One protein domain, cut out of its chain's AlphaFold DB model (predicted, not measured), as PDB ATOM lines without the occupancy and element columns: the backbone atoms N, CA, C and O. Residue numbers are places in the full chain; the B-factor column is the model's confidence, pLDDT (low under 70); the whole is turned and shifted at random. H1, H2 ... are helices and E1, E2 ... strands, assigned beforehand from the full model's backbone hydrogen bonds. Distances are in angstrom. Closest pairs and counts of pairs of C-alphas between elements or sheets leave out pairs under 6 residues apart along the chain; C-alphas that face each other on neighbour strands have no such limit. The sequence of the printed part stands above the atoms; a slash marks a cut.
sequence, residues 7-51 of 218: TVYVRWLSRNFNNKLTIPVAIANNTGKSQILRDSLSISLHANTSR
ATOM      1  N   THR A   7     104.654 124.137  79.200       57.16
ATOM      2  CA  THR A   7     104.052 124.262  77.865       57.16
ATOM      3  C   THR A   7     103.470 122.957  77.331       57.16
ATOM      4  O   THR A   7     102.431 122.999  76.687       57.16
ATOM      5  N   VAL A   8     104.079 121.799  77.604       59.91
ATOM      6  CA  VAL A   8     103.561 120.501  77.126       59.91
ATOM      7  C   VAL A   8     102.258 120.128  77.835       59.91
ATOM      8  O   VAL A   8     101.277 119.782  77.180       59.91
ATOM      9  N   TYR A   9     102.222 120.270  79.162       62.88
ATOM     10  CA  TYR A   9     101.042 119.973  79.973       62.88
ATOM     11  C   TYR A   9      99.872 120.902  79.633       62.88
ATOM     12  O   TYR A   9      98.756 120.442  79.398       62.88
ATOM     13  N   VAL A  10     100.139 122.206  79.510       62.03
ATOM     14  CA  VAL A  10      99.104 123.177  79.141       62.03
ATOM     15  C   VAL A  10      98.641 122.969  77.699       62.03
ATOM     16  O   VAL A  10      97.443 123.044  77.464       62.03
ATOM     17  N   ARG A  11      99.519 122.627  76.740       67.75
ATOM     18  CA  ARG A  11      99.102 122.282  75.362       67.75
ATOM     19  C   ARG A  11      98.182 121.066  75.323       67.75
ATOM     20  O   ARG A  11      97.222 121.065  74.552       67.75
ATOM     21  N   TRP A  12      98.473 120.053  76.139       69.06
ATOM     22  CA  TRP A  12      97.638 118.861  76.261       69.06
ATOM     23  C   TRP A  12      96.268 119.201  76.861       69.06
ATOM     24  O   TRP A  12      95.248 118.924  76.228       69.06
ATOM     25  N   LEU A  13      96.237 119.894  78.007       64.88
ATOM     26  CA  LEU A  13      94.997 120.336  78.657       64.88
ATOM     27  C   LEU A  13      94.173 121.263  77.767       64.88
ATOM     28  O   LEU A  13      92.964 121.097  77.634       64.88
ATOM     29  N   SER A  14      94.826 122.229  77.125       61.97
ATOM     30  CA  SER A  14      94.162 123.179  76.251       61.97
ATOM     31  C   SER A  14      93.784 122.559  74.913       61.97
ATOM     32  O   SER A  14      93.122 123.242  74.145       61.97
ATOM     33  N   ARG A  15      94.214 121.329  74.582       62.44
ATOM     34  CA  ARG A  15      94.100 120.712  73.245       62.44
ATOM     35  C   ARG A  15      94.602 121.637  72.129       62.44
ATOM     36  O   ARG A  15      93.973 121.774  71.079       62.44
ATOM     37  N   ASN A  16      95.692 122.360  72.389       61.31
ATOM     38  CA  ASN A  16      96.291 123.300  71.443       61.31
ATOM     39  C   ASN A  16      97.706 122.852  71.086       61.31
ATOM     40  O   ASN A  16      98.692 123.368  71.608       61.31
ATOM     41  N   PHE A  17      97.804 121.852  70.216       57.56
ATOM     42  CA  PHE A  17      99.092 121.248  69.883       57.56
ATOM     43  C   PHE A  17      99.909 122.105  68.913       57.56
ATOM     44  O   PHE A  17     101.121 122.196  69.089       57.56
ATOM     45  N   ASN A  18      99.251 122.817  67.989       51.84
ATOM     46  CA  ASN A  18      99.926 123.452  66.851       51.84
ATOM     47  C   ASN A  18      99.878 124.990  66.851       51.84
ATOM     48  O   ASN A  18     100.746 125.605  66.238       51.84
ATOM     49  N   ASN A  19      98.937 125.631  67.559       55.78
ATOM     50  CA  ASN A  19      98.817 127.095  67.533       55.78
ATOM     51  C   ASN A  19      99.580 127.754  68.693       55.78
ATOM     52  O   ASN A  19     100.042 127.094  69.633       55.78
ATOM     53  N   LYS A  20      99.712 129.087  68.625       62.25
ATOM     54  CA  LYS A  20     100.250 129.901  69.722       62.25
ATOM     55  C   LYS A  20      99.442 129.617  70.994       62.25
ATOM     56  O   LYS A  20      98.213 129.642  70.979       62.25
ATOM     57  N   LEU A  21     100.147 129.279  72.073       57.84
ATOM     58  CA  LEU A  21      99.551 129.057  73.385       57.84
ATOM     59  C   LEU A  21      99.645 130.358  74.176       57.84
ATOM     60  O   LEU A  21     100.744 130.767  74.571       57.84
ATOM     61  N   THR A  22      98.497 130.986  74.377       61.50
ATOM     62  CA  THR A  22      98.342 132.232  75.124       61.50
ATOM     63  C   THR A  22      97.522 131.937  76.375       61.50
ATOM     64  O   THR A  22      96.656 131.066  76.363       61.50
ATOM     65  N   ILE A  23      97.857 132.603  77.474       66.06
ATOM     66  CA  ILE A  23      97.071 132.601  78.713       66.06
ATOM     67  C   ILE A  23      96.295 133.924  78.776       66.06
ATOM     68  O   ILE A  23      96.820 134.916  78.266       66.06
ATOM     69  N   PRO A  24      95.107 133.979  79.403       67.56
ATOM     70  CA  PRO A  24      94.456 132.934  80.204       67.56
ATOM     71  C   PRO A  24      93.755 131.835  79.384       67.56
ATOM     72  O   PRO A  24      93.261 132.073  78.289       67.56
ATOM     73  N   VAL A  25      93.681 130.627  79.955       71.12
ATOM     74  CA  VAL A  25      92.838 129.517  79.472       71.12
ATOM     75  C   VAL A  25      91.971 129.059  80.638       71.12
ATOM     76  O   VAL A  25      92.502 128.772  81.710       71.12
ATOM     77  N   ALA A  26      90.660 128.978  80.436       73.50
ATOM     78  CA  ALA A  26      89.721 128.465  81.427       73.50
ATOM     79  C   ALA A  26      89.093 127.155  80.948       73.50
ATOM     80  O   ALA A  26      88.796 126.979  79.764       73.50
ATOM     81  N   ILE A  27      88.879 126.240  81.888       76.81
ATOM     82  CA  ILE A  27      88.155 124.992  81.662       76.81
ATOM     83  C   ILE A  27      86.812 125.132  82.375       76.81
ATOM     84  O   ILE A  27      86.744 125.048  83.600       76.81
ATOM     85  N   ALA A  28      85.754 125.387  81.610       73.06
ATOM     86  CA  ALA A  28      84.397 125.476  82.124       73.06
ATOM     87  C   ALA A  28      83.752 124.086  82.090       73.06
ATOM     88  O   ALA A  28      83.579 123.490  81.025       73.06
ATOM     89  N   ASN A  29      83.393 123.559  83.260       69.94
ATOM     90  CA  ASN A  29      82.699 122.281  83.379       69.94
ATOM     91  C   ASN A  29      81.201 122.537  83.563       69.94
ATOM     92  O   ASN A  29      80.732 122.626  84.693       69.94
ATOM     93  N   ASN A  30      80.456 122.637  82.461       58.81
ATOM     94  CA  ASN A  30      78.995 122.708  82.505       58.81
ATOM     95  C   ASN A  30      78.388 121.379  82.042       58.81
ATOM     96  O   ASN A  30      78.680 120.895  80.948       58.81
ATOM     97  N   THR A  31      77.544 120.788  82.898       48.47
ATOM     98  CA  THR A  31      76.594 119.708  82.555       48.47
ATOM     99  C   THR A  31      77.159 118.627  81.616       48.47
ATOM    100  O   THR A  31      76.601 118.341  80.560       48.47
ATOM    101  N   GLY A  32      78.301 118.035  81.982       56.84
ATOM    102  CA  GLY A  32      78.864 116.857  81.305       56.84
ATOM    103  C   GLY A  32      79.726 117.115  80.060       56.84
ATOM    104  O   GLY A  32      80.264 116.156  79.507       56.84
ATOM    105  N   LYS A  33      79.927 118.369  79.626       55.25
ATOM    106  CA  LYS A  33      80.909 118.720  78.582       55.25
ATOM    107  C   LYS A  33      81.869 119.791  79.089       55.25
ATOM    108  O   LYS A  33      81.462 120.879  79.482       55.25
ATOM    109  N   SER A  34      83.161 119.474  79.060       65.06
ATOM    110  CA  SER A  34      84.218 120.430  79.386       65.06
ATOM    111  C   SER A  34      84.463 121.345  78.183       65.06
ATOM    112  O   SER A  34      84.834 120.867  77.107       65.06
ATOM    113  N   GLN A  35      84.217 122.646  78.344       75.25
ATOM    114  CA  GLN A  35      84.499 123.664  77.334       75.25
ATOM    115  C   GLN A  35      85.810 124.374  77.679       75.25
ATOM    116  O   GLN A  35      85.990 124.875  78.788       75.25
ATOM    117  N   ILE A  36      86.728 124.428  76.713       75.50
ATOM    118  CA  ILE A  36      88.008 125.128  76.855       75.50
ATOM    119  C   ILE A  36      87.847 126.525  76.254       75.50
ATOM    120  O   ILE A  36      87.707 126.659  75.039       75.50
ATOM    121  N   LEU A  37      87.887 127.550  77.100       77.25
ATOM    122  CA  LEU A  37      87.856 128.962  76.715       77.25
ATOM    123  C   LEU A  37      89.296 129.481  76.683       77.25
ATOM    124  O   LEU A  37      90.039 129.281  77.645       77.25
ATOM    125  N   ARG A  38      89.721 130.083  75.568       73.19
ATOM    126  CA  ARG A  38      91.146 130.354  75.287       73.19
ATOM    127  C   ARG A  38      91.504 131.834  75.171       73.19
ATOM    128  O   ARG A  38      92.674 132.147  74.973       73.19
ATOM    129  N   ASP A  39      90.516 132.711  75.271       78.69
ATOM    130  CA  ASP A  39      90.689 134.155  75.190       78.69
ATOM    131  C   ASP A  39      89.910 134.860  76.308       78.69
ATOM    132  O   ASP A  39      88.939 134.331  76.861       78.69
ATOM    133  N   SER A  40      90.399 136.045  76.675       83.25
ATOM    134  CA  SER A  40      89.881 136.889  77.757       83.25
ATOM    135  C   SER A  40      88.414 137.266  77.544       83.25
ATOM    136  O   SER A  40      87.625 137.214  78.491       83.25
ATOM    137  N   LEU A  41      88.034 137.570  76.302       86.00
ATOM    138  CA  LEU A  41      86.678 137.946  75.919       86.00
ATOM    139  C   LEU A  41      85.688 136.792  76.135       86.00
ATOM    140  O   LEU A  41      84.683 136.970  76.816       86.00
ATOM    141  N   SER A  42      85.990 135.593  75.640       84.62
ATOM    142  CA  SER A  42      85.154 134.395  75.783       84.62
ATOM    143  C   SER A  42      85.009 133.969  77.239       84.62
ATOM    144  O   SER A  42      83.925 133.569  77.665       84.62
ATOM    145  N   ILE A  43      86.088 134.070  78.024       85.00
ATOM    146  CA  ILE A  43      86.047 133.820  79.471       85.00
ATOM    147  C   ILE A  43      85.124 134.832  80.154       85.00
ATOM    148  O   ILE A  43      84.281 134.444  80.962       85.00
ATOM    149  N   SER A  44      85.245 136.112  79.808       87.69
ATOM    150  CA  SER A  44      84.448 137.188  80.405       87.69
ATOM    151  C   SER A  44      82.974 137.096  80.017       87.69
ATOM    152  O   SER A  44      82.105 137.238  80.876       87.69
ATOM    153  N   LEU A  45      82.679 136.765  78.758       88.06
ATOM    154  CA  LEU A  45      81.331 136.461  78.279       88.06
ATOM    155  C   LEU A  45      80.734 135.291  79.060       88.06
ATOM    156  O   LEU A  45      79.638 135.410  79.604       88.06
ATOM    157  N   HIS A  46      81.468 134.182  79.180       85.88
ATOM    158  CA  HIS A  46      81.022 133.021  79.944       85.88
ATOM    159  C   HIS A  46      80.741 133.376  81.411       85.88
ATOM    160  O   HIS A  46      79.666 133.061  81.927       85.88
ATOM    161  N   ALA A  47      81.646 134.104  82.068       87.12
ATOM    162  CA  ALA A  47      81.444 134.580  83.435       87.12
ATOM    163  C   ALA A  47      80.196 135.473  83.553       87.12
ATOM    164  O   ALA A  47      79.407 135.314  84.483       87.12
ATOM    165  N   ASN A  48      79.960 136.353  82.577       88.50
ATOM    166  CA  ASN A  48      78.786 137.219  82.537       88.50
ATOM    167  C   ASN A  48      77.472 136.438  82.336       88.50
ATOM    168  O   ASN A  48      76.444 136.814  82.904       88.50
ATOM    169  N   THR A  49      77.480 135.319  81.598       87.00
ATOM    170  CA  THR A  49      76.293 134.444  81.501       87.00
ATOM    171  C   THR A  49      75.932 133.785  82.832       87.00
ATOM    172  O   THR A  49      74.752 133.597  83.112       87.00
ATOM    173  N   SER A  50      76.928 133.509  83.678       84.88
ATOM    174  CA  SER A  50      76.757 132.889  85.001       84.88
ATOM    175  C   SER A  50      76.735 133.913  86.146       84.88
ATOM    176  O   SER A  50      76.948 133.560  87.307       84.88
ATOM    177  N   ARG A  51      76.519 135.199  85.837       85.81
ATOM    178  CA  ARG A  51      76.525 136.279  86.832       85.81
ATOM    179  C   ARG A  51      75.361 136.149  87.817       85.81
ATOM    180  O   ARG A  51      74.275 135.689  87.473       85.81
TER     181      ARG A  51
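AT A GLANCE: This is residues 7 to 51 of the 218 residues of an uncharacterized protein of Gammaproteobacteria bacterium 42_54_T18 (UniProt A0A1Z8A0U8). A two-strand hairpin, E1 and E2, and the helix H2 make the two arms of a V, which come nearest each other around Ala 26, Leu 37 and Ile 43; a short helix, H1, is set off on the other side at the end of a long loop, residues 14 to 25. It is a loosely joined, flat assembly with few contacts between the hairpin and H2. The printed part has 45 residues, with two named helices and two named strands in the order H1, E1, E2, H2; the sheet has the order E1 - E2 and is antiparallel, and the class is mixed, helices and strands. By its radius of gyration of the C-alphas, 11.2 A, the whole is only just compact, close to loose, and its C-alphas span 32 by 23 by 12 A.

HOW THE PARTS SIT: Start at the first printed residue, in H1, residues 7 to 13. A long link of 12 residues leads from it to the strand E1, residues 26 to 30. A tight link of 2 residues then leads into E2, residues 33 to 37, and H1 and E2 are apart. E1 and E2 form a hairpin, antiparallel, with 153 degrees between their N-to-C directions. Look across it at N 28 and O 35, 2.9 A apart, and at N 37 and O 26, also 2.9 A, both within hydrogen-bond range; the C-alphas of Asn 29 and Ser 34 face each other at 4.7 A. A second tight link of 2 residues leads from E2 to H2, residues 40 to 49. The closest C-alphas of E2 and H2 are those of Leu 37 and Ile 43, 5.9 A apart. Those of E1 and H2 are the C-alphas of Ala 26 and Ile 43, 6.8 A apart. H1 and H2 are apart. In H1 and H2 every O i to N i+4 pair is within hydrogen-bond range.

IN THESE COORDINATES: Find C-alpha 7 at (104.052, 124.262, 77.865); from there H1 runs 9.9 A to C-alpha 13. Go on to C-alpha 26 at (89.721, 128.465, 81.427), where E1 begins and runs 12.2 A to C-alpha 30. E2 comes back from C-alpha 33 to C-alpha 37, 12.5 A. H2, the longest helix, begins at C-alpha 40 and runs 14.3 A to C-alpha 49 at (76.293, 134.444, 81.501).

THE WHOLE: The two C-alphas farthest apart are those of Asn 18 and Arg 51, 33.3 A. The printed part has no cut, and its one long link is that from H1 to E1. Read the B-factor column for the model's confidence: the mean pLDDT of the printed part is 70.5, and 24 residues are under 70, namely residues 7 to 24 and 29 to 34. H2 has a mean pLDDT of 86, H1 of 63.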